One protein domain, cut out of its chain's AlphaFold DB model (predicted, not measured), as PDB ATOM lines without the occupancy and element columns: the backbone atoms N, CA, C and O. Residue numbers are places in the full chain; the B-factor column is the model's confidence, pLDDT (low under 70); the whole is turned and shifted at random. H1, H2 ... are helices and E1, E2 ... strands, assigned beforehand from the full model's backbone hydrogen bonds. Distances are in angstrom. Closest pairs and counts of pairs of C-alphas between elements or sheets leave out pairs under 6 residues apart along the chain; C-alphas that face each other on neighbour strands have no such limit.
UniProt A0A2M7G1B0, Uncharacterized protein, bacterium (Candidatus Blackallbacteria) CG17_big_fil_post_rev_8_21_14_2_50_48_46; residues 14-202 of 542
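What this domain is: This is residues 14 to 202 of the 542 residues of an uncharacterized protein of bacterium (Candidatus Blackallbacteria) CG17_big_fil_post_rev_8_21_14_2_50_48_46 (UniProt A0A2M7G1B0). Two groups of crossed helices make an elongated body: H1, H2, H3 and H9 in one half, and in the other H4, H5 and H8 packed round H6, with H7 on H5. The small hairpin of E3 and E4 sits between the groups, and the longer hairpin of E1 and E2 packs on H5, its turn making one end of the long axis. The printed part has 189 residues, with nine named helices and four named strands in the order H1 H2 H3 H4 H5 H6 E1 E2 H7 H8 E3 E4 H9; each hairpin is an antiparallel sheet of two strands, and the class is mostly helix. It is compact, with a radius of gyration of the C-alphas of 17.2 A and spans of 59 by 35 by 31 A.

How they stand to each other: E1, residues 134 to 140, and E2, residues 147 to 153, form an antiparallel hairpin at 150 degrees, with N 137 and O 150 within hydrogen-bond range at 3.0 A. The closest C-alphas of E1 and H5, residues 91 to 105, are those of Tyr 137 and Ser 99, 4.2 A apart. H5 touches H7, residues 156 to 163, with residues 92 to 96 alone, about perpendicular at 76 degrees, closest at C-alphas Tyr 93 and Phe 162, 4.6 A. H4, residues 71 to 83, forms a helical hairpin with H5 at a shallow tilt of 34.8 degrees, only just short of steep; C-alphas 75 and 104 are closest, 4.7 A. H6, residues 116 to 127, touches H4 at C-alphas Ala 77 and Ala 119, 4.1 A, and H8, residues 167 to 176, at Gln 121 and Ala 173, 4.9 A. E3, residues 177 to 180, and E4, residues 183 to 186, form an antiparallel hairpin at 153 degrees, with N 178 and O 185 at 2.8 A, within hydrogen-bond range. The C-alphas of Leu 125 in H6 and Gly 186 in E4 are the closest of the two, 5.5 A. H9, residues 188 to 202, touches H1, residues 14 to 25, at C-alphas Ala 189 and Ser 18, 4.6 A. H2, residues 36 to 51, touches H1 at Ala 42 and Leu 21, 5.4 A, and H3, residues 54 to 68, at Ala 48 and Ala 57, 5.3 A. In H1, H2, H4, H6, H7 and H9 every O i to N i+4 pair is within hydrogen-bond range; in H3 and H5 9 of 11 are, and in H8 2 of 6, beside 5 of 7 O i to N i+3 pairs.

Where its parts are: H1 begins at C-alpha 14, (-9.968, -13.184, -24.354), and H9, 21.9 A long, ends at C-alpha 202, (-10.168, -31.331, -19.613). H2 is 22.4 A long, H5 20.8 A and E2 19.0 A.

The domain as a whole: The two C-alphas farthest apart are those of Ser 33 and Gln 143, 60.2 A. The printed part has no cut and no long link. Mean pLDDT of the printed part is 85.3; residues 86 to 88 and 106 to 108 are under 70.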
ATOM      1  N   GLU A  14      -8.544 -13.387 -24.640       88.62
ATOM      2  CA  GLU A  14      -9.968 -13.184 -24.354       88.62
ATOM      3  C   GLU A  14     -10.463 -14.017 -23.171       88.62
ATOM      4  O   GLU A  14     -11.314 -13.566 -22.405       88.62
ATOM      5  N   GLU A  15      -9.925 -15.225 -23.007       90.44
ATOM      6  CA  GLU A  15     -10.224 -16.094 -21.872       90.44
ATOM      7  C   GLU A  15      -9.600 -15.521 -20.605       90.44
ATOM      8  O   GLU A  15     -10.275 -15.435 -19.578       90.44
ATOM      9  N   ALA A  16      -8.354 -15.041 -20.696       89.25
ATOM     10  CA  ALA A  16      -7.689 -14.356 -19.595       89.25
ATOM     11  C   ALA A  16      -8.477 -13.114 -19.154       89.25
ATOM     12  O   ALA A  16      -8.741 -12.934 -17.960       89.25
ATOM     13  N   PHE A  17      -8.907 -12.291 -20.117       92.69
ATOM     14  CA  PHE A  17      -9.744 -11.118 -19.878       92.69
ATOM     15  C   PHE A  17     -11.082 -11.499 -19.232       92.69
ATOM     16  O   PHE A  17     -11.436 -10.971 -18.176       92.69
ATOM     17  N   SER A  18     -11.807 -12.446 -19.828       91.19
ATOM     18  CA  SER A  18     -13.151 -12.838 -19.390       91.19
ATOM     19  C   SER A  18     -13.139 -13.473 -18.004       91.19
ATOM     20  O   SER A  18     -13.972 -13.153 -17.156       91.19
ATOM     21  N   PHE A  19     -12.161 -14.336 -17.730       90.00
ATOM     22  CA  PHE A  19     -12.000 -14.965 -16.426       90.00
ATOM     23  C   PHE A  19     -11.651 -13.944 -15.336       90.00
ATOM     24  O   PHE A  19     -12.241 -13.964 -14.253       90.00
ATOM     25  N   SER A  20     -10.757 -13.002 -15.643       90.31
ATOM     26  CA  SER A  20     -10.390 -11.909 -14.735       90.31
ATOM     27  C   SER A  20     -11.565 -10.970 -14.458       90.31
ATOM     28  O   SER A  20     -11.796 -10.595 -13.309       90.31
ATOM     29  N   LEU A  21     -12.372 -10.644 -15.474       89.25
ATOM     30  CA  LEU A  21     -13.595  -9.859 -15.306       89.25
ATOM     31  C   LEU A  21     -14.584 -10.551 -14.358       89.25
ATOM     32  O   LEU A  21     -15.149  -9.901 -13.477       89.25
ATOM     33  N   MET A  22     -14.763 -11.870 -14.481       90.56
ATOM     34  CA  MET A  22     -15.626 -12.632 -13.572       90.56
ATOM     35  C   MET A  22     -15.113 -12.614 -12.124       90.56
ATOM     36  O   MET A  22     -15.915 -12.554 -11.190       90.56
ATOM     37  N   GLN A  23     -13.794 -12.622 -11.915       85.00
ATOM     38  CA  GLN A  23     -13.198 -12.460 -10.585       85.00
ATOM     39  C   GLN A  23     -13.438 -11.054 -10.025       85.00
ATOM     40  O   GLN A  23     -13.870 -10.931  -8.877       85.00
ATOM     41  N   LEU A  24     -13.254 -10.014 -10.842       85.00
ATOM     42  CA  LEU A  24     -13.536  -8.629 -10.462       85.00
ATOM     43  C   LEU A  24     -15.010  -8.439 -10.095       85.00
ATOM     44  O   LEU A  24     -15.309  -7.861  -9.053       85.00
ATOM     45  N   LEU A  25     -15.948  -8.972 -10.879       83.50
ATOM     46  CA  LEU A  25     -17.380  -8.925 -10.561       83.50
ATOM     47  C   LEU A  25     -17.704  -9.604  -9.222       83.50
ATOM     48  O   LEU A  25     -18.529  -9.090  -8.472       83.50
ATOM     49  N   ALA A  26     -16.992 -10.680  -8.876       85.00
ATOM     50  CA  ALA A  26     -17.093 -11.364  -7.586       85.00
ATOM     51  C   ALA A  26     -16.335 -10.672  -6.429       85.00
ATOM     52  O   ALA A  26     -16.277 -11.215  -5.328       85.00
ATOM     53  N   GLY A  27     -15.719  -9.507  -6.665       83.44
ATOM     54  CA  GLY A  27     -14.957  -8.762  -5.656       83.44
ATOM     55  C   GLY A  27     -13.558  -9.322  -5.374       83.44
ATOM     56  O   GLY A  27     -12.959  -8.984  -4.356       83.44
ATOM     57  N   LYS A  28     -13.030 -10.182  -6.250       84.69
ATOM     58  CA  LYS A  28     -11.705 -10.804  -6.126       84.69
ATOM     59  C   LYS A  28     -10.688 -10.113  -7.033       84.69
ATOM     60  O   LYS A  28     -11.043  -9.568  -8.076       84.69
ATOM     61  N   LYS A  29      -9.408 -10.171  -6.651       84.12
ATOM     62  CA  LYS A  29      -8.305  -9.737  -7.520       84.12
ATOM     63  C   LYS A  29      -8.117 -10.732  -8.681       84.12
ATOM     64  O   LYS A  29      -8.263 -11.934  -8.438       84.12
ATOM     65  N   PRO A  30      -7.785 -10.262  -9.897       87.75
ATOM     66  CA  PRO A  30      -7.458 -11.129 -11.024       87.75
ATOM     67  C   PRO A  30      -6.290 -12.061 -10.696       87.75
ATOM     68  O   PRO A  30      -5.260 -11.604 -10.206       87.75
ATOM     69  N   SER A  31      -6.442 -13.357 -10.962       83.69
ATOM     70  CA  SER A  31      -5.357 -14.338 -10.812       83.69
ATOM     71  C   SER A  31      -4.513 -14.493 -12.076       83.69
ATOM     72  O   SER A  31      -3.410 -15.024 -12.006       83.69
ATOM     73  N   LEU A  32      -5.039 -14.078 -13.230       87.00
ATOM     74  CA  LEU A  32      -4.335 -14.114 -14.509       87.00
ATOM     75  C   LEU A  32      -3.712 -12.745 -14.787       87.00
ATOM     76  O   LEU A  32      -4.335 -11.709 -14.549       87.00
ATOM     77  N   SER A  33      -2.484 -12.743 -15.301       83.75
ATOM     78  CA  SER A  33      -1.800 -11.520 -15.711       83.75
ATOM     79  C   SER A  33      -2.473 -10.940 -16.953       83.75
ATOM     80  O   SER A  33      -2.522 -11.589 -17.998       83.75
ATOM     81  N   LEU A  34      -2.964  -9.710 -16.839       88.56
ATOM     82  CA  LEU A  34      -3.498  -8.930 -17.951       88.56
ATOM     83  C   LEU A  34      -2.537  -7.798 -18.304       88.56
ATOM     84  O   LEU A  34      -1.824  -7.292 -17.436       88.56
ATOM     85  N   SER A  35      -2.559  -7.357 -19.565       90.69
ATOM     86  CA  SER A  35      -1.927  -6.087 -19.923       90.69
ATOM     87  C   SER A  35      -2.598  -4.932 -19.156       90.69
ATOM     88  O   SER A  35      -3.786  -5.030 -18.825       90.69
ATOM     89  N   PRO A  36      -1.889  -3.821 -18.881       89.38
ATOM     90  CA  PRO A  36      -2.460  -2.681 -18.157       89.38
ATOM     91  C   PRO A  36      -3.747  -2.143 -18.801       89.38
ATOM     92  O   PRO A  36      -4.703  -1.793 -18.109       89.38
ATOM     93  N   GLU A  37      -3.800  -2.135 -20.134       90.12
ATOM     94  CA  GLU A  37      -4.975  -1.724 -20.905       90.12
ATOM     95  C   GLU A  37      -6.153  -2.689 -20.729       90.12
ATOM     96  O   GLU A  37      -7.281  -2.255 -20.484       90.12
ATOM     97  N   ALA A  38      -5.895  -4.000 -20.793       89.12
ATOM     98  CA  ALA A  38      -6.917  -5.024 -20.607       89.12
ATOM     99  C   ALA A  38      -7.461  -5.027 -19.173       89.12
ATOM    100  O   ALA A  38      -8.670  -5.158 -18.977       89.12
ATOM    101  N   LEU A  39      -6.600  -4.820 -18.173       90.50
ATOM    102  CA  LEU A  39      -7.018  -4.686 -16.778       90.50
ATOM    103  C   LEU A  39      -7.922  -3.463 -16.590       90.50
ATOM    104  O   LEU A  39      -9.023  -3.596 -16.061       90.50
ATOM    105  N   LYS A  40      -7.513  -2.297 -17.104       92.38
ATOM    106  CA  LYS A  40      -8.310  -1.066 -17.032       92.38
ATOM    107  C   LYS A  40      -9.668  -1.227 -17.725       92.38
ATOM    108  O   LYS A  40     -10.688  -0.782 -17.199       92.38
ATOM    109  N   LYS A  41      -9.711  -1.895 -18.885       91.81
ATOM    110  CA  LYS A  41     -10.965  -2.225 -19.589       91.81
ATOM    111  C   LYS A  41     -11.853  -3.147 -18.741       91.81
ATOM    112  O   LYS A  41     -13.049  -2.887 -18.629       91.81
ATOM    113  N   ALA A  42     -11.283  -4.173 -18.104       91.25
ATOM    114  CA  ALA A  42     -12.019  -5.099 -17.242       91.25
ATOM    115  C   ALA A  42     -12.568  -4.417 -15.975       91.25
ATOM    116  O   ALA A  42     -13.715  -4.650 -15.599       91.25
ATOM    117  N   GLU A  43     -11.793  -3.535 -15.342       90.88
ATOM    118  CA  GLU A  43     -12.222  -2.754 -14.175       90.88
ATOM    119  C   GLU A  43     -13.354  -1.782 -14.522       90.88
ATOM    120  O   GLU A  43     -14.375  -1.756 -13.831       90.88
ATOM    121  N   ASN A  44     -13.223  -1.049 -15.633       92.50
ATOM    122  CA  ASN A  44     -14.265  -0.145 -16.127       92.50
ATOM    123  C   ASN A  44     -15.564  -0.894 -16.453       92.50
ATOM    124  O   ASN A  44     -16.655  -0.423 -16.126       92.50
ATOM    125  N   LEU A  45     -15.458  -2.073 -17.070       91.50
ATOM    126  CA  LEU A  45     -16.606  -2.922 -17.376       91.50
ATOM    127  C   LEU A  45     -17.248  -3.485 -16.097       91.50
ATOM    128  O   LEU A  45     -18.468  -3.419 -15.944       91.50
ATOM    129  N   ALA A  46     -16.454  -3.959 -15.133       90.69
ATOM    130  CA  ALA A  46     -16.959  -4.407 -13.835       90.69
ATOM    131  C   ALA A  46     -17.675  -3.274 -13.079       90.69
ATOM    132  O   ALA A  46     -18.736  -3.487 -12.489       90.69
ATOM    133  N   GLN A  47     -17.129  -2.057 -13.123       90.88
ATOM    134  CA  GLN A  47     -17.758  -0.873 -12.547       90.88
ATOM    135  C   GLN A  47     -19.070  -0.527 -13.260       90.88
ATOM    136  O   GLN A  47     -20.068  -0.268 -12.587       90.88
ATOM    137  N   ALA A  48     -19.101  -0.570 -14.597       88.25
ATOM    138  CA  ALA A  48     -20.311  -0.323 -15.378       88.25
ATOM    139  C   ALA A  48     -21.432  -1.311 -15.016       88.25
ATOM    140  O   ALA A  48     -22.567  -0.886 -14.793       88.25
ATOM    141  N   PHE A  49     -21.109  -2.599 -14.862       86.19
ATOM    142  CA  PHE A  49     -22.064  -3.606 -14.397       86.19
ATOM    143  C   PHE A  49     -22.569  -3.328 -12.976       86.19
ATOM    144  O   PHE A  49     -23.776  -3.351 -12.747       86.19
ATOM    145  N   ARG A  50     -21.679  -3.001 -12.030       83.94
ATOM    146  CA  ARG A  50     -22.058  -2.683 -10.637       83.94
ATOM    147  C   ARG A  50     -22.917  -1.425 -10.513       83.94
ATOM    148  O   ARG A  50     -23.697  -1.314  -9.577       83.94
ATOM    149  N   GLN A  51     -22.753  -0.472 -11.425       85.94
ATOM    150  CA  GLN A  51     -23.534   0.764 -11.454       85.94
ATOM    151  C   GLN A  51     -24.860   0.620 -12.208       85.94
ATOM    152  O   GLN A  51     -25.688   1.528 -12.129       85.94
ATOM    153  N   GLY A  52     -25.069  -0.476 -12.944       83.81
ATOM    154  CA  GLY A  52     -26.198  -0.601 -13.864       83.81
ATOM    155  C   GLY A  52     -26.104   0.342 -15.061       83.81
ATOM    156  O   GLY A  52     -27.116   0.828 -15.551       83.81
ATOM    157  N   ASN A  53     -24.897   0.683 -15.515       87.00
ATOM    158  CA  ASN A  53     -24.737   1.548 -16.676       87.00
ATOM    159  C   ASN A  53     -24.762   0.706 -17.958       87.00
ATOM    160  O   ASN A  53     -23.712   0.296 -18.453       87.00
ATOM    161  N   LYS A  54     -25.965   0.446 -18.485       85.31
ATOM    162  CA  LYS A  54     -26.174  -0.416 -19.661       85.31
ATOM    163  C   LYS A  54     -25.414   0.044 -20.904       85.31
ATOM    164  O   LYS A  54     -24.814  -0.786 -21.576       85.31
ATOM    165  N   VAL A  55     -25.369   1.352 -21.158       87.88
ATOM    166  CA  VAL A  55     -24.654   1.930 -22.306       87.88
ATOM    167  C   VAL A  55     -23.161   1.616 -22.222       87.88
ATOM    168  O   VAL A  55     -22.597   1.047 -23.153       87.88
ATOM    169  N   LYS A  56     -22.521   1.909 -21.082       89.06
ATOM    170  CA  LYS A  56     -21.091   1.617 -20.888       89.06
ATOM    171  C   LYS A  56     -20.808   0.118 -20.858       89.06
ATOM    172  O   LYS A  56     -19.813  -0.323 -21.424       89.06
ATOM    173  N   ALA A  57     -21.674  -0.666 -20.214       88.31
ATOM    174  CA  ALA A  57     -21.534  -2.116 -20.165       88.31
ATOM    175  C   ALA A  57     -21.570  -2.717 -21.577       88.31
ATOM    176  O   ALA A  57     -20.710  -3.529 -21.910       88.31
ATOM    177  N   PHE A  58     -22.497  -2.267 -22.426       88.44
ATOM    178  CA  PHE A  58     -22.577  -2.675 -23.826       88.44
ATOM    179  C   PHE A  58     -21.341  -2.233 -24.620       88.44
ATOM    180  O   PHE A  58     -20.686  -3.070 -25.232       88.44
ATOM    181  N   GLN A  59     -20.949  -0.957 -24.537       89.44
ATOM    182  CA  GLN A  59     -19.769  -0.428 -25.239       89.44
ATOM    183  C   GLN A  59     -18.488  -1.209 -24.920       89.44
ATOM    184  O   GLN A  59     -17.745  -1.582 -25.823       89.44
ATOM    185  N   PHE A  60     -18.234  -1.500 -23.644       88.75
ATOM    186  CA  PHE A  60     -17.029  -2.224 -23.234       88.75
ATOM    187  C   PHE A  60     -17.081  -3.731 -23.524       88.75
ATOM    188  O   PHE A  60     -16.031  -4.376 -23.508       88.75
ATOM    189  N   SER A  61     -18.264  -4.297 -23.786       90.69
ATOM    190  CA  SER A  61     -18.452  -5.725 -24.080       90.69
ATOM    191  C   SER A  61     -18.785  -6.028 -25.545       90.69
ATOM    192  O   SER A  61     -18.911  -7.201 -25.892       90.69
ATOM    193  N   ALA A  62     -18.875  -5.015 -26.413       88.88
ATOM    194  CA  ALA A  62     -19.260  -5.156 -27.821       88.88
ATOM    195  C   ALA A  62     -18.408  -6.193 -28.576       88.88
ATOM    196  O   ALA A  62     -18.953  -7.112 -29.182       88.88
ATOM    197  N   GLU A  63     -17.080  -6.128 -28.436       89.25
ATOM    198  CA  GLU A  63     -16.150  -7.105 -29.030       89.25
ATOM    199  C   GLU A  63     -16.419  -8.546 -28.563       89.25
ATOM    200  O   GLU A  63     -16.232  -9.497 -29.317       89.25
ATOM    201  N   LEU A  64     -16.854  -8.735 -27.312       90.12
ATOM    202  CA  LEU A  64     -17.176 -10.065 -26.793       90.12
ATOM    203  C   LEU A  64     -18.499 -10.576 -27.365       90.12
ATOM    204  O   LEU A  64     -18.623 -11.766 -27.640       90.12
ATOM    205  N   PHE A  65     -19.482  -9.693 -27.562       89.94
ATOM    206  CA  PHE A  65     -20.729 -10.060 -28.229       89.94
ATOM    207  C   PHE A  65     -20.484 -10.517 -29.668       89.94
ATOM    208  O   PHE A  65     -21.038 -11.537 -30.066       89.94
ATOM    209  N   GLU A  66     -19.639  -9.815 -30.423       88.00
ATOM    210  CA  GLU A  66     -19.307 -10.183 -31.807       88.00
ATOM    211  C   GLU A  66     -18.622 -11.548 -31.908       88.00
ATOM    212  O   GLU A  66     -18.940 -12.328 -32.800       88.00
ATOM    213  N   LYS A  67     -17.733 -11.873 -30.964       85.81
ATOM    214  CA  LYS A  67     -17.019 -13.160 -30.950       85.81
ATOM    215  C   LYS A  67     -17.905 -14.349 -30.599       85.81
ATOM    216  O   LYS A  67     -17.639 -15.462 -31.038       85.81
ATOM    217  N   ILE A  68     -18.920 -14.130 -29.769       87.69
ATOM    218  CA  ILE A  68     -19.771 -15.202 -29.245       87.69
ATOM    219  C   ILE A  68     -21.003 -15.423 -30.119       87.69
ATOM    220  O   ILE A  68     -21.420 -16.560 -30.327       87.69
ATOM    221  N   LEU A  69     -21.614 -14.344 -30.609       87.50
ATOM    222  CA  LEU A  69     -22.878 -14.393 -31.341       87.50
ATOM    223  C   LEU A  69     -22.641 -14.567 -32.843       87.50
ATOM    224  O   LEU A  69     -23.052 -13.733 -33.652       87.50
ATOM    225  N   ALA A  70     -21.987 -15.671 -33.205       86.44
ATOM    226  CA  ALA A  70     -21.844 -16.069 -34.598       86.44
ATOM    227  C   ALA A  70     -23.231 -16.378 -35.213       86.44
ATOM    228  O   ALA A  70     -24.043 -17.052 -34.565       86.44
ATOM    229  N   PRO A  71     -23.523 -15.938 -36.454       85.25
ATOM    230  CA  PRO A  71     -24.850 -16.102 -37.064       85.25
ATOM    231  C   PRO A  71     -25.319 -17.562 -37.168       85.25
ATOM    232  O   PRO A  71     -26.497 -17.856 -36.973       85.25
ATOM    233  N   GLU A  72     -24.397 -18.493 -37.418       86.62
ATOM    234  CA  GLU A  72     -24.667 -19.939 -37.461       86.62
ATOM    235  C   GLU A  72     -25.111 -20.511 -36.104       86.62
ATOM    236  O   GLU A  72     -26.064 -21.288 -36.034       86.62
ATOM    237  N   LEU A  73     -24.481 -20.071 -35.009       87.88
ATOM    238  CA  LEU A  73     -24.823 -20.494 -33.652       87.88
ATOM    239  C   LEU A  73     -26.181 -19.936 -33.228       87.88
ATOM    240  O   LEU A  73     -26.970 -20.653 -32.616       87.88
ATOM    241  N   LEU A  74     -26.470 -18.682 -33.588       88.94
ATOM    242  CA  LEU A  74     -27.761 -18.046 -33.333       88.94
ATOM    243  C   LEU A  74     -28.902 -18.757 -34.062       88.94
ATOM    244  O   LEU A  74     -29.923 -19.057 -33.445       88.94
ATOM    245  N   LYS A  75     -28.709 -19.091 -35.341       89.94
ATOM    246  CA  LYS A  75     -29.685 -19.853 -36.127       89.94
ATOM    247  C   LYS A  75     -29.957 -21.225 -35.514       89.94
ATOM    248  O   LYS A  75     -31.113 -21.592 -35.311       89.94
ATOM    249  N   SER A  76     -28.902 -21.968 -35.179       89.56
ATOM    250  CA  SER A  76     -29.028 -23.261 -34.501       89.56
ATOM    251  C   SER A  76     -29.738 -23.150 -33.156       89.56
ATOM    252  O   SER A  76     -30.616 -23.959 -32.862       89.56
ATOM    253  N   ALA A  77     -29.381 -22.148 -32.351       91.31
ATOM    254  CA  ALA A  77     -29.992 -21.908 -31.053       91.31
ATOM    255  C   ALA A  77     -31.488 -21.595 -31.181       91.31
ATOM    256  O   ALA A  77     -32.297 -22.195 -30.476       91.31
ATOM    257  N   TYR A  78     -31.850 -20.707 -32.111       92.25
ATOM    258  CA  TYR A  78     -33.233 -20.323 -32.375       92.25
ATOM    259  C   TYR A  78     -34.070 -21.536 -32.779       92.25
ATOM    260  O   TYR A  78     -35.080 -21.825 -32.144       92.25
ATOM    261  N   LEU A  79     -33.614 -22.303 -33.775       90.06
ATOM    262  CA  LEU A  79     -34.346 -23.470 -34.269       90.06
ATOM    263  C   LEU A  79     -34.449 -24.587 -33.227       90.06
ATOM    264  O   LEU A  79     -35.449 -25.300 -33.201       90.06
ATOM    265  N   LEU A  80     -33.435 -24.769 -32.377       90.44
ATOM    266  CA  LEU A  80     -33.493 -25.759 -31.302       90.44
ATOM    267  C   LEU A  80     -34.569 -25.397 -30.272       90.44
ATOM    268  O   LEU A  80     -35.371 -26.257 -29.903       90.44
ATOM    269  N   VAL A  81     -34.595 -24.135 -29.838       88.88
ATOM    270  CA  VAL A  81     -35.568 -23.615 -28.863       88.88
ATOM    271  C   VAL A  81     -36.978 -23.600 -29.460       88.88
ATOM    272  O   VAL A  81     -37.925 -24.034 -28.814       88.88
ATOM    273  N   GLU A  82     -37.119 -23.210 -30.727       88.94
ATOM    274  CA  GLU A  82     -38.396 -23.242 -31.445       88.94
ATOM    275  C   GLU A  82     -38.938 -24.671 -31.593       88.94
ATOM    276  O   GLU A  82     -40.122 -24.904 -31.370       88.94
ATOM    277  N   LYS A  83     -38.082 -25.656 -31.899       86.19
ATOM    278  CA  LYS A  83     -38.479 -27.074 -31.993       86.19
ATOM    279  C   LYS A  83     -38.864 -27.692 -30.657       86.19
ATOM    280  O   LYS A  83     -39.673 -28.613 -30.636       86.19
ATOM    281  N   THR A  84     -38.304 -27.199 -29.555       82.50
ATOM    282  CA  THR A  84     -38.680 -27.629 -28.199       82.50
ATOM    283  C   THR A  84     -39.985 -26.981 -27.717       82.50
ATOM    284  O   THR A  84     -40.271 -27.022 -26.524       82.50
ATOM    285  N   ASN A  85     -40.779 -26.424 -28.647       72.06
ATOM    286  CA  ASN A  85     -42.017 -25.682 -28.430       72.06
ATOM    287  C   ASN A  85     -42.822 -26.180 -27.213       72.06
ATOM    288  O   ASN A  85     -43.306 -27.319 -27.229       72.06
ATOM    289  N   PRO A  86     -43.005 -25.358 -26.166       68.75
ATOM    290  CA  PRO A  86     -43.907 -25.715 -25.082       68.75
ATOM    291  C   PRO A  86     -45.329 -25.886 -25.638       68.75
ATOM    292  O   PRO A  86     -45.774 -25.089 -26.459       68.75
ATOM    293  N   GLN A  87     -46.069 -26.906 -25.183       62.19
ATOM    294  CA  GLN A  87     -47.422 -27.227 -25.684       62.19
ATOM    295  C   GLN A  87     -48.401 -26.035 -25.624       62.19
ATOM    296  O   GLN A  87     -49.335 -25.962 -26.420       62.19
ATOM    297  N   HIS A  88     -48.149 -25.076 -24.727       65.75
ATOM    298  CA  HIS A  88     -48.845 -23.793 -24.637       65.75
ATOM    299  C   HIS A  88     -47.826 -22.660 -24.403       65.75
ATOM    300  O   HIS A  88     -47.486 -22.382 -23.249       65.75
ATOM    301  N   PRO A  89     -47.292 -22.017 -25.461       72.75
ATOM    302  CA  PRO A  89     -46.328 -20.936 -25.295       72.75
ATOM    303  C   PRO A  89     -46.989 -19.722 -24.638       72.75
ATOM    304  O   PRO A  89     -48.090 -19.312 -25.007       72.75
ATOM    305  N   SER A  90     -46.307 -19.133 -23.654       80.50
ATOM    306  CA  SER A  90     -46.745 -17.871 -23.058       80.50
ATOM    307  C   SER A  90     -46.681 -16.741 -24.099       80.50
ATOM    308  O   SER A  90     -45.839 -16.781 -25.004       80.50
ATOM    309  N   PRO A  91     -47.523 -15.697 -23.987       81.81
ATOM    310  CA  PRO A  91     -47.417 -14.517 -24.847       81.81
ATOM    311  C   PRO A  91     -46.005 -13.911 -24.835       81.81
ATOM    312  O   PRO A  91     -45.491 -13.494 -25.868       81.81
ATOM    313  N   GLU A  92     -45.352 -13.914 -23.674       83.19
ATOM    314  CA  GLU A  92     -43.977 -13.462 -23.483       83.19
ATOM    315  C   GLU A  92     -42.947 -14.321 -24.229       83.19
ATOM    316  O   GLU A  92     -42.016 -13.769 -24.814       83.19
ATOM    317  N   TYR A  93     -43.118 -15.649 -24.246       86.75
ATOM    318  CA  TYR A  93     -42.281 -16.546 -25.044       86.75
ATOM    319  C   TYR A  93     -42.379 -16.196 -26.529       86.75
ATOM    320  O   TYR A  93     -41.356 -16.037 -27.196       86.75
ATOM    321  N   GLN A  94     -43.603 -15.996 -27.030       85.06
ATOM    322  CA  GLN A  94     -43.823 -15.663 -28.434       85.06
ATOM    323  C   GLN A  94     -43.191 -14.317 -28.806       85.06
ATOM    324  O   GLN A  94     -42.536 -14.221 -29.838       85.06
ATOM    325  N   ILE A  95     -43.307 -13.304 -27.940       85.44
ATOM    326  CA  ILE A  95     -42.663 -11.997 -28.140       85.44
ATOM    327  C   ILE A  95     -41.139 -12.144 -28.253       85.44
ATOM    328  O   ILE A  95     -40.525 -11.535 -29.129       85.44
ATOM    329  N   VAL A  96     -40.519 -12.949 -27.383       88.56
ATOM    330  CA  VAL A  96     -39.071 -13.198 -27.426       88.56
ATOM    331  C   VAL A  96     -38.676 -13.889 -28.729       88.56
ATOM    332  O   VAL A  96     -37.764 -13.416 -29.406       88.56
ATOM    333  N   MET A  97     -39.377 -14.955 -29.115       89.62
ATOM    334  CA  MET A  97     -39.079 -15.679 -30.351       89.62
ATOM    335  C   MET A  97     -39.289 -14.796 -31.587       89.62
ATOM    336  O   MET A  97     -38.398 -14.698 -32.426       89.62
ATOM    337  N   ASP A  98     -40.393 -14.055 -31.666       86.69
ATOM    338  CA  ASP A  98     -40.647 -13.128 -32.773       86.69
ATOM    339  C   ASP A  98     -39.585 -12.016 -32.847       86.69
ATOM    340  O   ASP A  98     -39.187 -11.631 -33.942       86.69
ATOM    341  N   SER A  99     -39.078 -11.532 -31.704       87.38
ATOM    342  CA  SER A  99     -38.005 -10.521 -31.671       87.38
ATOM    343  C   SER A  99     -36.653 -11.031 -32.169       87.38
ATOM    344  O   SER A  99     -35.823 -10.254 -32.635       87.38
ATOM    345  N   LEU A 100     -36.421 -12.340 -32.060       88.62
ATOM    346  CA  LEU A 100     -35.166 -12.984 -32.442       88.62
ATOM    347  C   LEU A 100     -35.210 -13.563 -33.856       88.62
ATOM    348  O   LEU A 100     -34.150 -13.832 -34.418       88.62
ATOM    349  N   ARG A 101     -36.408 -13.746 -34.424       86.75
ATOM    350  CA  ARG A 101     -36.632 -14.415 -35.708       86.75
ATOM    351  C   ARG A 101     -35.779 -13.824 -36.825       86.75
ATOM    352  O   ARG A 101     -34.981 -14.548 -37.415       86.75
ATOM    353  N   ASP A 102     -35.917 -12.524 -37.071       78.69
ATOM    354  CA  ASP A 102     -35.241 -11.853 -38.187       78.69
ATOM    355  C   ASP A 102     -33.715 -11.899 -37.985       78.69
ATOM    356  O   ASP A 102     -32.972 -12.341 -38.856       78.69
ATOM    357  N   ALA A 103     -33.249 -11.617 -36.763       76.25
ATOM    358  CA  ALA A 103     -31.827 -11.648 -36.417       76.25
ATOM    359  C   ALA A 103     -31.175 -13.046 -36.498       76.25
ATOM    360  O   ALA A 103     -29.951 -13.139 -36.611       76.25
ATOM    361  N   CYS A 104     -31.951 -14.133 -36.399       81.75
ATOM    362  CA  CYS A 104     -31.424 -15.504 -36.363       81.75
ATOM    363  C   CYS A 104     -31.627 -16.277 -37.675       81.75
ATOM    364  O   CYS A 104     -30.838 -17.175 -37.974       81.75
ATOM    365  N   LEU A 105     -32.668 -15.970 -38.456       77.50
ATOM    366  CA  LEU A 105     -33.031 -16.733 -39.659       77.50
ATOM    367  C   LEU A 105     -32.463 -16.166 -40.969       77.50
ATOM    368  O   LEU A 105     -32.566 -16.829 -41.998       77.50
ATOM    369  N   GLU A 106     -31.808 -15.006 -40.943       66.75
ATOM    370  CA  GLU A 106     -31.209 -14.382 -42.136       66.75
ATOM    371  C   GLU A 106     -30.022 -15.161 -42.742       66.75
ATOM    372  O   GLU A 106     -29.638 -14.909 -43.883       66.75
ATOM    373  N   SER A 107     -29.429 -16.131 -42.029       65.19
ATOM    374  CA  SER A 107     -28.230 -16.828 -42.515       65.19
ATOM    375  C   SER A 107     -28.537 -18.112 -43.302       65.19
ATOM    376  O   SER A 107     -29.253 -19.007 -42.847       65.19
ATOM    377  N   SER A 108     -27.905 -18.276 -44.466       68.00
ATOM    378  CA  SER A 108     -27.880 -19.530 -45.243       68.00
ATOM    379  C   SER A 108     -26.891 -20.570 -44.690       68.00
ATOM    380  O   SER A 108     -26.678 -21.618 -45.297       68.00
ATOM    381  N   LEU A 109     -26.299 -20.298 -43.524       76.00
ATOM    382  CA  LEU A 109     -25.227 -21.089 -42.925       76.00
ATOM    383  C   LEU A 109     -25.715 -22.454 -42.393       76.00
ATOM    384  O   LEU A 109     -26.903 -22.597 -42.047       76.00
ATOM    385  N   PRO A 110     -24.811 -23.456 -42.340       76.75
ATOM    386  CA  PRO A 110     -25.110 -24.797 -41.848       76.75
ATOM    387  C   PRO A 110     -25.436 -24.804 -40.351       76.75
ATOM    388  O   PRO A 110     -24.957 -23.974 -39.581       76.75
ATOM    389  N   LEU A 111     -26.259 -25.771 -39.936       84.12
ATOM    390  CA  LEU A 111     -26.658 -25.926 -38.539       84.12
ATOM    391  C   LEU A 111     -25.570 -26.642 -37.737       84.12
ATOM    392  O   LEU A 111     -25.134 -27.737 -38.087       84.12
ATOM    393  N   VAL A 112     -25.191 -26.036 -36.618       86.19
ATOM    394  CA  VAL A 112     -24.316 -26.609 -35.593       86.19
ATOM    395  C   VAL A 112     -25.157 -27.290 -34.509       86.19
ATOM    396  O   VAL A 112     -26.199 -26.764 -34.111       86.19
ATOM    397  N   SER A 113     -24.708 -28.448 -34.016       86.75
ATOM    398  CA  SER A 113     -25.322 -29.123 -32.864       86.75
ATOM    399  C   SER A 113     -24.984 -28.383 -31.569       86.75
ATOM    400  O   SER A 113     -23.811 -28.135 -31.283       86.75
ATOM    401  N   LEU A 114     -26.005 -28.028 -30.786       87.19
ATOM    402  CA  LEU A 114     -25.868 -27.284 -29.535       87.19
ATOM    403  C   LEU A 114     -26.707 -27.931 -28.427       87.19
ATOM    404  O   LEU A 114     -27.833 -28.352 -28.695       87.19
ATOM    405  N   PRO A 115     -26.208 -27.981 -27.178       90.69
ATOM    406  CA  PRO A 115     -27.041 -28.330 -26.036       90.69
ATOM    407  C   PRO A 115     -28.031 -27.193 -25.728       90.69
ATOM    408  O   PRO A 115     -27.743 -26.015 -25.980       90.69
ATOM    409  N   LEU A 116     -29.192 -27.540 -25.168       89.00
ATOM    410  CA  LEU A 116     -30.301 -26.607 -24.941       89.00
ATOM    411  C   LEU A 116     -29.893 -25.420 -24.056       89.00
ATOM    412  O   LEU A 116     -30.243 -24.278 -24.347       89.00
ATOM    413  N   GLU A 117     -29.089 -25.652 -23.019       90.88
ATOM    414  CA  GLU A 117     -28.598 -24.600 -22.126       90.88
ATOM    415  C   GLU A 117     -27.785 -23.556 -22.893       90.88
ATOM    416  O   GLU A 117     -27.919 -22.357 -22.648       90.88
ATOM    417  N   ARG A 118     -26.952 -24.003 -23.842       90.62
ATOM    418  CA  ARG A 118     -26.133 -23.110 -24.672       90.62
ATOM    419  C   ARG A 118     -26.982 -22.337 -25.656       90.62
ATOM    420  O   ARG A 118     -26.766 -21.139 -25.810       90.62
ATOM    421  N   ALA A 119     -27.963 -22.994 -26.268       91.50
ATOM    422  CA  ALA A 119     -28.917 -22.316 -27.132       91.50
ATOM    423  C   ALA A 119     -29.624 -21.178 -26.382       91.50
ATOM    424  O   ALA A 119     -29.591 -20.034 -26.832       91.50
ATOM    425  N   LEU A 120     -30.148 -21.445 -25.181       92.31
ATOM    426  CA  LEU A 120     -30.781 -20.420 -24.349       92.31
ATOM    427  C   LEU A 120     -29.815 -19.285 -23.979       92.31
ATOM    428  O   LEU A 120     -30.203 -18.121 -24.031       92.31
ATOM    429  N   GLN A 121     -28.554 -19.583 -23.649       93.50
ATOM    430  CA  GLN A 121     -27.546 -18.552 -23.367       93.50
ATOM    431  C   GLN A 121     -27.290 -17.638 -24.572       93.50
ATOM    432  O   GLN A 121     -27.230 -16.420 -24.401       93.50
ATOM    433  N   PHE A 122     -27.177 -18.198 -25.781       92.88
ATOM    434  CA  PHE A 122     -27.004 -17.407 -27.001       92.88
ATOM    435  C   PHE A 122     -28.219 -16.520 -27.284       92.88
ATOM    436  O   PHE A 122     -28.044 -15.338 -27.576       92.88
ATOM    437  N   LEU A 123     -29.438 -17.046 -27.130       92.56
ATOM    438  CA  LEU A 123     -30.656 -16.257 -27.324       92.56
ATOM    439  C   LEU A 123     -30.777 -15.130 -26.288       92.56
ATOM    440  O   LEU A 123     -31.042 -13.990 -26.658       92.56
ATOM    441  N   LEU A 124     -30.504 -15.401 -25.007       93.44
ATOM    442  CA  LEU A 124     -30.511 -14.374 -23.959       93.44
ATOM    443  C   LEU A 124     -29.471 -13.278 -24.213       93.44
ATOM    444  O   LEU A 124     -29.774 -12.093 -24.057       93.44
ATOM    445  N   LEU A 125     -28.258 -13.652 -24.628       93.06
ATOM    446  CA  LEU A 125     -27.230 -12.684 -24.999       93.06
ATOM    447  C   LEU A 125     -27.664 -11.858 -26.214       93.06
ATOM    448  O   LEU A 125     -27.490 -10.641 -26.189       93.06
ATOM    449  N   SER A 126     -28.299 -12.483 -27.208       91.81
ATOM    450  CA  SER A 126     -28.858 -11.798 -28.379       91.81
ATOM    451  C   SER A 126     -29.904 -10.743 -27.992       91.81
ATOM    452  O   SER A 126     -29.792  -9.591 -28.408       91.81
ATOM    453  N   LEU A 127     -30.833 -11.065 -27.080       90.19
ATOM    454  CA  LEU A 127     -31.824 -10.105 -26.554       90.19
ATOM    455  C   LEU A 127     -31.185  -8.909 -25.834       90.19
ATOM    456  O   LEU A 127     -31.758  -7.823 -25.775       90.19
ATOM    457  N   THR A 128     -30.001  -9.109 -25.254       89.88
ATOM    458  CA  THR A 128     -29.251  -8.072 -24.533       89.88
ATOM    459  C   THR A 128     -28.175  -7.384 -25.374       89.88
ATOM    460  O   THR A 128     -27.449  -6.544 -24.839       89.88
ATOM    461  N   ARG A 129     -28.075  -7.688 -26.675       87.44
ATOM    462  CA  ARG A 129     -27.086  -7.119 -27.609       87.44
ATOM    463  C   ARG A 129     -27.461  -5.692 -28.054       87.44
ATOM    464  O   ARG A 129     -27.349  -5.332 -29.220       87.44
ATOM    465  N   SER A 130     -27.940  -4.872 -27.125       84.38
ATOM    466  CA  SER A 130     -28.267  -3.467 -27.347       84.38
ATOM    467  C   SER A 130     -28.090  -2.676 -26.054       84.38
ATOM    468  O   SER A 130     -28.310  -3.176 -24.947       84.38
ATOM    469  N   ASP A 131     -27.727  -1.406 -26.202       80.31
ATOM    470  CA  ASP A 131     -27.730  -0.417 -25.128       80.31
ATOM    471  C   ASP A 131     -29.155  -0.055 -24.659       80.31
ATOM    472  O   ASP A 131     -29.340   0.427 -23.538       80.31
ATOM    473  N   LYS A 132     -30.177  -0.352 -25.470       83.12
ATOM    474  CA  LYS A 132     -31.590  -0.150 -25.138       83.12
ATOM    475  C   LYS A 132     -32.102  -1.248 -24.212       83.12
ATOM    476  O   LYS A 132     -31.763  -2.424 -24.330       83.12
ATOM    477  N   ASN A 133     -32.986  -0.878 -23.287       81.88
ATOM    478  CA  ASN A 133     -33.681  -1.839 -22.428       81.88
ATOM    479  C   ASN A 133     -35.029  -2.277 -23.019       81.88
ATOM    480  O   ASN A 133     -36.043  -2.321 -22.326       81.88
ATOM    481  N   SER A 134     -35.037  -2.568 -24.317       81.62
ATOM    482  CA  SER A 134     -36.219  -2.954 -25.084       81.62
ATOM    483  C   SER A 134     -35.832  -3.887 -26.223       81.62
ATOM    484  O   SER A 134     -34.761  -3.723 -26.802       81.62
ATOM    485  N   ILE A 135     -36.734  -4.792 -26.578       83.44
ATOM    486  CA  ILE A 135     -36.634  -5.655 -27.755       83.44
ATOM    487  C   ILE A 135     -37.561  -5.139 -28.854       83.44
ATOM    488  O   ILE A 135     -38.600  -4.536 -28.569       83.44
ATOM    489  N   PHE A 136     -37.166  -5.357 -30.102       80.88
ATOM    490  CA  PHE A 136     -37.937  -4.990 -31.286       80.88
ATOM    491  C   PHE A 136     -38.502  -6.261 -31.907       80.88
ATOM    492  O   PHE A 136     -37.777  -7.237 -32.044       80.88
ATOM    493  N   TYR A 137     -39.782  -6.254 -32.267       80.56
ATOM    494  CA  TYR A 137     -40.408  -7.363 -32.982       80.56
ATOM    495  C   TYR A 137     -41.541  -6.862 -33.874       80.56
ATOM    496  O   TYR A 137     -42.150  -5.819 -33.614       80.56
ATOM    497  N   ASN A 138     -41.828  -7.608 -34.935       78.12
ATOM    498  CA  ASN A 138     -42.885  -7.283 -35.882       78.12
ATOM    499  C   ASN A 138     -44.186  -7.976 -35.461       78.12
ATOM    500  O   ASN A 138     -44.303  -9.196 -35.538       78.12
ATOM    501  N   ARG A 139     -45.179  -7.197 -35.016       76.94
ATOM    502  CA  ARG A 139     -46.506  -7.711 -34.645       76.94
ATOM    503  C   ARG A 139     -47.462  -7.576 -35.824       76.94
ATOM    504  O   ARG A 139     -47.489  -6.535 -36.470       76.94
ATOM    505  N   ILE A 140     -48.281  -8.592 -36.079       76.25
ATOM    506  CA  ILE A 140     -49.375  -8.486 -37.052       76.25
ATOM    507  C   ILE A 140     -50.494  -7.640 -36.437       76.25
ATOM    508  O   ILE A 140     -50.999  -7.952 -35.355       76.25
ATOM    509  N   ASP A 141     -50.855  -6.551 -37.107       73.00
ATOM    510  CA  ASP A 141     -51.978  -5.709 -36.717       73.00
ATOM    511  C   ASP A 141     -53.297  -6.459 -36.994       73.00
ATOM    512  O   ASP A 141     -53.540  -6.854 -38.136       73.00
ATOM    513  N   PRO A 142     -54.156  -6.674 -35.981       72.75
ATOM    514  CA  PRO A 142     -55.379  -7.455 -36.144       72.75
ATOM    515  C   PRO A 142     -56.410  -6.790 -37.066       72.75
ATOM    516  O   PRO A 142     -57.269  -7.487 -37.597       72.75
ATOM    517  N   GLN A 143     -56.346  -5.471 -37.267       73.38
ATOM    518  CA  GLN A 143     -57.282  -4.744 -38.127       73.38
ATOM    519  C   GLN A 143     -56.819  -4.698 -39.583       73.38
ATOM    520  O   GLN A 143     -57.644  -4.730 -40.491       73.38
ATOM    521  N   THR A 144     -55.508  -4.611 -39.823       77.56
ATOM    522  CA  THR A 144     -54.967  -4.438 -41.185       77.56
ATOM    523  C   THR A 144     -54.268  -5.675 -41.740       77.56
ATOM    524  O   THR A 144     -53.949  -5.704 -42.928       77.56
ATOM    525  N   GLY A 145     -53.985  -6.682 -40.907       77.62
ATOM    526  CA  GLY A 145     -53.220  -7.879 -41.270       77.62
ATOM    527  C   GLY A 145     -51.753  -7.602 -41.624       77.62
ATOM    528  O   GLY A 145     -51.022  -8.522 -41.984       77.62
ATOM    529  N   LYS A 146     -51.300  -6.344 -41.537       79.81
ATOM    530  CA  LYS A 146     -49.936  -5.932 -41.881       79.81
ATOM    531  C   LYS A 146     -49.019  -6.027 -40.668       79.81
ATOM    532  O   LYS A 146     -49.444  -5.841 -39.529       79.81
ATOM    533  N   GLN A 147     -47.741  -6.294 -40.922       79.75
ATOM    534  CA  GLN A 147     -46.715  -6.250 -39.886       79.75
ATOM    535  C   GLN A 147     -46.469  -4.806 -39.439       79.75
ATOM    536  O   GLN A 147     -46.326  -3.901 -40.261       79.75
ATOM    537  N   ARG A 148     -46.397  -4.605 -38.125       77.19
ATOM    538  CA  ARG A 148     -46.091  -3.334 -37.483       77.19
ATOM    539  C   ARG A 148     -44.896  -3.506 -36.538       77.19
ATOM    540  O   ARG A 148     -44.985  -4.313 -35.603       77.19
ATOM    541  N   PRO A 149     -43.812  -2.728 -36.714       80.62
ATOM    542  CA  PRO A 149     -42.684  -2.759 -35.795       80.62
ATOM    543  C   PRO A 149     -43.136  -2.268 -34.421       80.62
ATOM    544  O   PRO A 149     -43.708  -1.185 -34.275       80.62
ATOM    545  N   THR A 150     -42.902  -3.096 -33.411       74.69
ATOM    546  CA  THR A 150     -43.319  -2.870 -32.029       74.69
ATOM    547  C   THR A 150     -42.108  -3.003 -31.111       74.69
ATOM    548  O   THR A 150     -41.196  -3.788 -31.365       74.69
ATOM    549  N   THR A 151     -42.088  -2.214 -30.038       79.94
ATOM    550  CA  THR A 151     -41.073  -2.318 -28.985       79.94
ATOM    551  C   THR A 151     -41.689  -2.890 -27.723       79.94
ATOM    552  O   THR A 151     -42.792  -2.506 -27.337       79.94
ATOM    553  N   PHE A 152     -40.973  -3.800 -27.072       75.88
ATOM    554  CA  PHE A 152     -41.366  -4.360 -25.785       75.88
ATOM    555  C   PHE A 152     -40.246  -4.143 -24.764       75.88
ATOM    556  O   PHE A 152     -39.076  -4.332 -25.104       75.88
ATOM    557  N   PRO A 153     -40.541  -3.730 -23.522       80.44
ATOM    558  CA  PRO A 153     -39.505  -3.512 -22.521       80.44
ATOM    559  C   PRO A 153     -38.814  -4.831 -22.148       80.44
ATOM    560  O   PRO A 153     -39.465  -5.815 -21.789       80.44
ATOM    561  N   LEU A 154     -37.479  -4.840 -22.181       81.88
ATOM    562  CA  LEU A 154     -36.678  -5.975 -21.729       81.88
ATOM    563  C   LEU A 154     -36.669  -5.979 -20.197       81.88
ATOM    564  O   LEU A 154     -35.902  -5.257 -19.556       81.88
ATOM    565  N   THR A 155     -37.564  -6.770 -19.618       82.94
ATOM    566  CA  THR A 155     -37.747  -6.886 -18.168       82.94
ATOM    567  C   THR A 155     -37.302  -8.251 -17.666       82.94
ATOM    568  O   THR A 155     -37.234  -9.225 -18.414       82.94
ATOM    569  N   GLU A 156     -37.032  -8.338 -16.366       82.44
ATOM    570  CA  GLU A 156     -36.764  -9.614 -15.702       82.44
ATOM    571  C   GLU A 156     -37.942 -10.580 -15.857       82.44
ATOM    572  O   GLU A 156     -37.733 -11.736 -16.203       82.44
ATOM    573  N   LYS A 157     -39.175 -10.073 -15.735       84.00
ATOM    574  CA  LYS A 157     -40.395 -10.856 -15.942       84.00
ATOM    575  C   LYS A 157     -40.470 -11.458 -17.346       84.00
ATOM    576  O   LYS A 157     -40.783 -12.632 -17.469       84.00
ATOM    577  N   LEU A 158     -40.139 -10.692 -18.391       84.75
ATOM    578  CA  LEU A 158     -40.102 -11.205 -19.768       84.75
ATOM    579  C   LEU A 158     -39.126 -12.386 -19.896       84.75
ATOM    580  O   LEU A 158     -39.464 -13.413 -20.475       84.75
ATOM    581  N   ILE A 159     -37.930 -12.251 -19.319       88.31
ATOM    582  CA  ILE A 159     -36.909 -13.306 -19.344       88.31
ATOM    583  C   ILE A 159     -37.351 -14.519 -18.529       88.31
ATOM    584  O   ILE A 159     -37.113 -15.652 -18.934       88.31
ATOM    585  N   GLU A 160     -37.993 -14.309 -17.384       87.25
ATOM    586  CA  GLU A 160     -38.471 -15.397 -16.537       87.25
ATOM    587  C   GLU A 160     -39.638 -16.153 -17.166       87.25
ATOM    588  O   GLU A 160     -39.616 -17.381 -17.147       87.25
ATOM    589  N   SER A 161     -40.581 -15.458 -17.806       85.75
ATOM    590  CA  SER A 161     -41.661 -16.077 -18.580       85.75
ATOM    591  C   SER A 161     -41.161 -16.806 -19.831       85.75
ATOM    592  O   SER A 161     -41.766 -17.787 -20.251       85.75
ATOM    593  N   PHE A 162     -40.065 -16.348 -20.441       88.19
ATOM    594  CA  PHE A 162     -39.408 -17.078 -21.527       88.19
ATOM    595  C   PHE A 162     -38.720 -18.348 -21.007       88.19
ATOM    596  O   PHE A 162     -38.882 -19.429 -21.569       88.19
ATOM    597  N   LEU A 163     -37.981 -18.242 -19.898       88.69
ATOM    598  CA  LEU A 163     -37.241 -19.362 -19.312       88.69
ATOM    599  C   LEU A 163     -38.120 -20.364 -18.554       88.69
ATOM    600  O   LEU A 163     -37.651 -21.469 -18.287       88.69
ATOM    601  N   SER A 164     -39.364 -20.027 -18.201       86.50
ATOM    602  CA  SER A 164     -40.274 -20.946 -17.506       86.50
ATOM    603  C   SER A 164     -40.636 -22.171 -18.345       86.50
ATOM    604  O   SER A 164     -40.984 -23.203 -17.784       86.50
ATOM    605  N   ALA A 165     -40.507 -22.080 -19.673       83.69
ATOM    606  CA  ALA A 165     -40.631 -23.223 -20.576       83.69
ATOM    607  C   ALA A 165     -39.469 -24.231 -20.443       83.69
ATOM    608  O   ALA A 165     -39.586 -25.361 -20.905       83.69
ATOM    609  N   PHE A 166     -38.362 -23.848 -19.790       86.25
ATOM    610  CA  PHE A 166     -37.121 -24.627 -19.709       86.25
ATOM    611  C   PHE A 166     -36.572 -24.690 -18.270       86.25
ATOM    612  O   PHE A 166     -35.461 -24.213 -18.015       86.25
ATOM    613  N   PRO A 167     -37.313 -25.253 -17.298       81.31
ATOM    614  CA  PRO A 167     -36.961 -25.171 -15.878       81.31
ATOM    615  C   PRO A 167     -35.561 -25.724 -15.570       81.31
ATOM    616  O   PRO A 167     -34.792 -25.064 -14.869       81.31
ATOM    617  N   GLU A 168     -35.192 -26.862 -16.163       81.94
ATOM    618  CA  GLU A 168     -33.911 -27.548 -15.936       81.94
ATOM    619  C   GLU A 168     -32.707 -26.762 -16.485       81.94
ATOM    620  O   GLU A 168     -31.682 -26.624 -15.815       81.94
ATOM    621  N   ALA A 169     -32.851 -26.156 -17.668       83.06
ATOM    622  CA  ALA A 169     -31.795 -25.383 -18.321       83.06
ATOM    623  C   ALA A 169     -31.731 -23.912 -17.848       83.06
ATOM    624  O   ALA A 169     -30.715 -23.227 -18.026       83.06
ATOM    625  N   SER A 170     -32.798 -23.411 -17.212       81.75
ATOM    626  CA  SER A 170     -32.966 -21.995 -16.859       81.75
ATOM    627  C   SER A 170     -31.885 -21.463 -15.914       81.75
ATOM    628  O   SER A 170     -31.402 -20.342 -16.095       81.75
ATOM    629  N   ALA A 171     -31.464 -22.252 -14.922       84.06
ATOM    630  CA  ALA A 171     -30.481 -21.829 -13.925       84.06
ATOM    631  C   ALA A 171     -29.106 -21.567 -14.559       84.06
ATOM    632  O   ALA A 171     -28.431 -20.590 -14.227       84.06
ATOM    633  N   GLN A 172     -28.709 -22.416 -15.509       80.44
ATOM    634  CA  GLN A 172     -27.457 -22.266 -16.244       80.44
ATOM    635  C   GLN A 172     -27.551 -21.130 -17.269       80.44
ATOM    636  O   GLN A 172     -26.599 -20.357 -17.417       80.44
ATOM    637  N   ALA A 173     -28.707 -20.976 -17.919       85.44
ATOM    638  CA  ALA A 173     -28.954 -19.897 -18.866       85.44
ATOM    639  C   ALA A 173     -28.838 -18.510 -18.212       85.44
ATOM    640  O   ALA A 173     -28.210 -17.619 -18.771       85.44
ATOM    641  N   ARG A 174     -29.325 -18.334 -16.976       85.31
ATOM    642  CA  ARG A 174     -29.257 -17.049 -16.247       85.31
ATOM    643  C   ARG A 174     -27.836 -16.556 -15.957       85.31
ATOM    644  O   ARG A 174     -27.663 -15.364 -15.725       85.31
ATOM    645  N   LYS A 175     -26.815 -17.422 -15.979       87.94
ATOM    646  CA  LYS A 175     -25.428 -17.044 -15.635       87.94
ATOM    647  C   LYS A 175     -24.810 -16.015 -16.583       87.94
ATOM    648  O   LYS A 175     -23.862 -15.340 -16.193       87.94
ATOM    649  N   VAL A 176     -25.339 -15.886 -17.800       90.06
ATOM    650  CA  VAL A 176     -24.887 -14.879 -18.776       90.06
ATOM    651  C   VAL A 176     -25.585 -13.529 -18.604       90.06
ATOM    652  O   VAL A 176     -25.359 -12.626 -19.400       90.06
ATOM    653  N   LEU A 177     -26.424 -13.371 -17.578       90.38
ATOM    654  CA  LEU A 177     -27.142 -12.136 -17.287       90.38
ATOM    655  C   LEU A 177     -26.691 -11.545 -15.950       90.38
ATOM    656  O   LEU A 177     -26.449 -12.256 -14.976       90.38
ATOM    657  N   ILE A 178     -26.643 -10.218 -15.890       85.88
ATOM    658  CA  ILE A 178     -26.477  -9.442 -14.664       85.88
ATOM    659  C   ILE A 178     -27.756  -8.635 -14.449       85.88
ATOM    660  O   ILE A 178     -28.211  -7.909 -15.335       85.88
ATOM    661  N   ARG A 179     -28.341  -8.786 -13.259       83.88
ATOM    662  CA  ARG A 179     -29.569  -8.105 -12.843       83.88
ATOM    663  C   ARG A 179     -29.203  -6.944 -11.928       83.88
ATOM    664  O   ARG A 179     -28.501  -7.143 -10.938       83.88
ATOM    665  N   TYR A 180     -29.673  -5.743 -12.247       76.00
ATOM    666  CA  TYR A 180     -29.427  -4.570 -11.409       76.00
ATOM    667  C   TYR A 180     -30.577  -3.568 -11.497       76.00
ATOM    668  O   TYR A 180     -30.862  -3.054 -12.573       76.00
ATOM    669  N   LYS A 181     -31.228  -3.272 -10.361       73.44
ATOM    670  CA  LYS A 181     -32.316  -2.276 -10.239       73.44
ATOM    671  C   LYS A 181     -33.355  -2.346 -11.378       73.44
ATOM    672  O   LYS A 181     -33.706  -1.329 -11.968       73.44
ATOM    673  N   GLY A 182     -33.811  -3.556 -11.718       70.19
ATOM    674  CA  GLY A 182     -34.808  -3.792 -12.775       70.19
ATOM    675  C   GLY A 182     -34.270  -3.771 -14.214       70.19
ATOM    676  O   GLY A 182     -35.039  -3.977 -15.150       70.19
ATOM    677  N   GLN A 183     -32.967  -3.560 -14.412       77.44
ATOM    678  CA  GLN A 183     -32.307  -3.697 -15.708       77.44
ATOM    679  C   GLN A 183     -31.712  -5.089 -15.889       77.44
ATOM    680  O   GLN A 183     -31.161  -5.683 -14.955       77.44
ATOM    681  N   VAL A 184     -31.765  -5.561 -17.134       86.44
ATOM    682  CA  VAL A 184     -31.106  -6.789 -17.570       86.44
ATOM    683  C   VAL A 184     -29.916  -6.425 -18.452       86.44
ATOM    684  O   VAL A 184     -30.066  -5.786 -19.502       86.44
ATOM    685  N   LEU A 185     -28.734  -6.846 -18.012       87.06
ATOM    686  CA  LEU A 185     -27.460  -6.636 -18.686       87.06
ATOM    687  C   LEU A 185     -26.913  -7.984 -19.160       87.06
ATOM    688  O   LEU A 185     -26.833  -8.928 -18.375       87.06
ATOM    689  N   GLY A 186     -26.519  -8.074 -20.428       90.12
ATOM    690  CA  GLY A 186     -25.822  -9.247 -20.950       90.12
ATOM    691  C   GLY A 186     -24.362  -9.269 -20.510       90.12
ATOM    692  O   GLY A 186     -23.692  -8.238 -20.499       90.12
ATOM    693  N   ASN A 187     -23.866 -10.450 -20.160       93.12
ATOM    694  CA  ASN A 187     -22.485 -10.701 -19.775       93.12
ATOM    695  C   ASN A 187     -21.884 -11.822 -20.646       93.12
ATOM    696  O   ASN A 187     -21.797 -12.973 -20.203       93.12
ATOM    697  N   PRO A 188     -21.447 -11.506 -21.879       91.56
ATOM    698  CA  PRO A 188     -20.817 -12.478 -22.776       91.56
ATOM    699  C   PRO A 188     -19.545 -13.111 -22.178       91.56
ATOM    700  O   PRO A 188     -19.263 -14.286 -22.411       91.56
ATOM    701  N   ALA A 189     -18.810 -12.390 -21.324       91.75
ATOM    702  CA  ALA A 189     -17.605 -12.908 -20.671       91.75
ATOM    703  C   ALA A 189     -17.874 -14.116 -19.759       91.75
ATOM    704  O   ALA A 189     -16.992 -14.955 -19.576       91.75
ATOM    705  N   ALA A 190     -19.084 -14.243 -19.200       90.06
ATOM    706  CA  ALA A 190     -19.454 -15.408 -18.400       90.06
ATOM    707  C   ALA A 190     -19.405 -16.704 -19.220       90.06
ATOM    708  O   ALA A 190     -19.007 -17.744 -18.692       90.06
ATOM    709  N   LEU A 191     -19.764 -16.629 -20.507       90.12
ATOM    710  CA  LEU A 191     -19.737 -17.773 -21.409       90.12
ATOM    711  C   LEU A 191     -18.285 -18.196 -21.679       90.12
ATOM    712  O   LEU A 191     -17.908 -19.318 -21.346       90.12
ATOM    713  N   ILE A 192     -17.443 -17.260 -22.138       89.69
ATOM    714  CA  ILE A 192     -16.017 -17.495 -22.436       89.69
ATOM    715  C   ILE A 192     -15.276 -18.014 -21.198       89.69
ATOM    716  O   ILE A 192     -14.504 -18.967 -21.279       89.69
ATOM    717  N   ALA A 193     -15.530 -17.432 -20.024       88.56
ATOM    718  CA  ALA A 193     -14.915 -17.884 -18.781       88.56
ATOM    719  C   ALA A 193     -15.352 -19.304 -18.387       88.56
ATOM    720  O   ALA A 193     -14.576 -20.032 -17.766       88.56
ATOM    721  N   SER A 194     -16.584 -19.703 -18.715       87.12
ATOM    722  CA  SER A 194     -17.057 -21.064 -18.454       87.12
ATOM    723  C   SER A 194     -16.456 -22.079 -19.431       87.12
ATOM    724  O   SER A 194     -16.034 -23.146 -18.991       87.12
ATOM    725  N   ASP A 195     -16.302 -21.716 -20.709       88.69
ATOM    726  CA  ASP A 195     -15.595 -22.523 -21.714       88.69
ATOM    727  C   ASP A 195     -14.123 -22.719 -21.366       88.69
ATOM    728  O   ASP A 195     -13.616 -23.841 -21.399       88.69
ATOM    729  N   TYR A 196     -13.459 -21.647 -20.937       89.06
ATOM    730  CA  TYR A 196     -12.085 -21.704 -20.453       89.06
ATOM    731  C   TYR A 196     -11.925 -22.686 -19.283       89.06
ATOM    732  O   TYR A 196     -11.024 -23.523 -19.308       89.06
ATOM    733  N   LYS A 197     -12.814 -22.634 -18.280       87.75
ATOM    734  CA  LYS A 197     -12.771 -23.559 -17.133       87.75
ATOM    735  C   LYS A 197     -12.919 -25.014 -17.566       87.75
ATOM    736  O   LYS A 197     -12.123 -25.846 -17.148       87.75
ATOM    737  N   LEU A 198     -13.884 -25.307 -18.437       87.94
ATOM    738  CA  LEU A 198     -14.094 -26.662 -18.957       87.94
ATOM    739  C   LEU A 198     -12.875 -27.164 -19.738       87.94
ATOM    740  O   LEU A 198     -12.464 -28.315 -19.586       87.94
ATOM    741  N   ARG A 199     -12.261 -26.297 -20.551       90.69
ATOM    742  CA  ARG A 199     -11.050 -26.622 -21.313       90.69
ATOM    743  C   ARG A 199      -9.853 -26.872 -20.397       90.69
ATOM    744  O   ARG A 199      -9.100 -27.813 -20.636       90.69
ATOM    745  N   LEU A 200      -9.703 -26.073 -19.342       89.56
ATOM    746  CA  LEU A 200      -8.658 -26.240 -18.334       89.56
ATOM    747  C   LEU A 200      -8.824 -27.555 -17.561       89.56
ATOM    748  O   LEU A 200      -7.857 -28.297 -17.417       89.56
ATOM    749  N   GLU A 201     -10.041 -27.878 -17.122       90.50
ATOM    750  CA  GLU A 201     -10.347 -29.146 -16.445       90.50
ATOM    751  C   GLU A 201     -10.065 -30.352 -17.351       90.50
ATOM    752  O   GLU A 201      -9.472 -31.339 -16.915       90.50
ATOM    753  N   LYS A 202     -10.449 -30.274 -18.633       89.75
ATOM    754  CA  LYS A 202     -10.168 -31.331 -19.613       89.75
ATOM    755  C   LYS A 202      -8.663 -31.520 -19.813       89.75
ATOM    756  O   LYS A 202      -8.184 -32.647 -19.753       89.75
TER     757      LYS A 202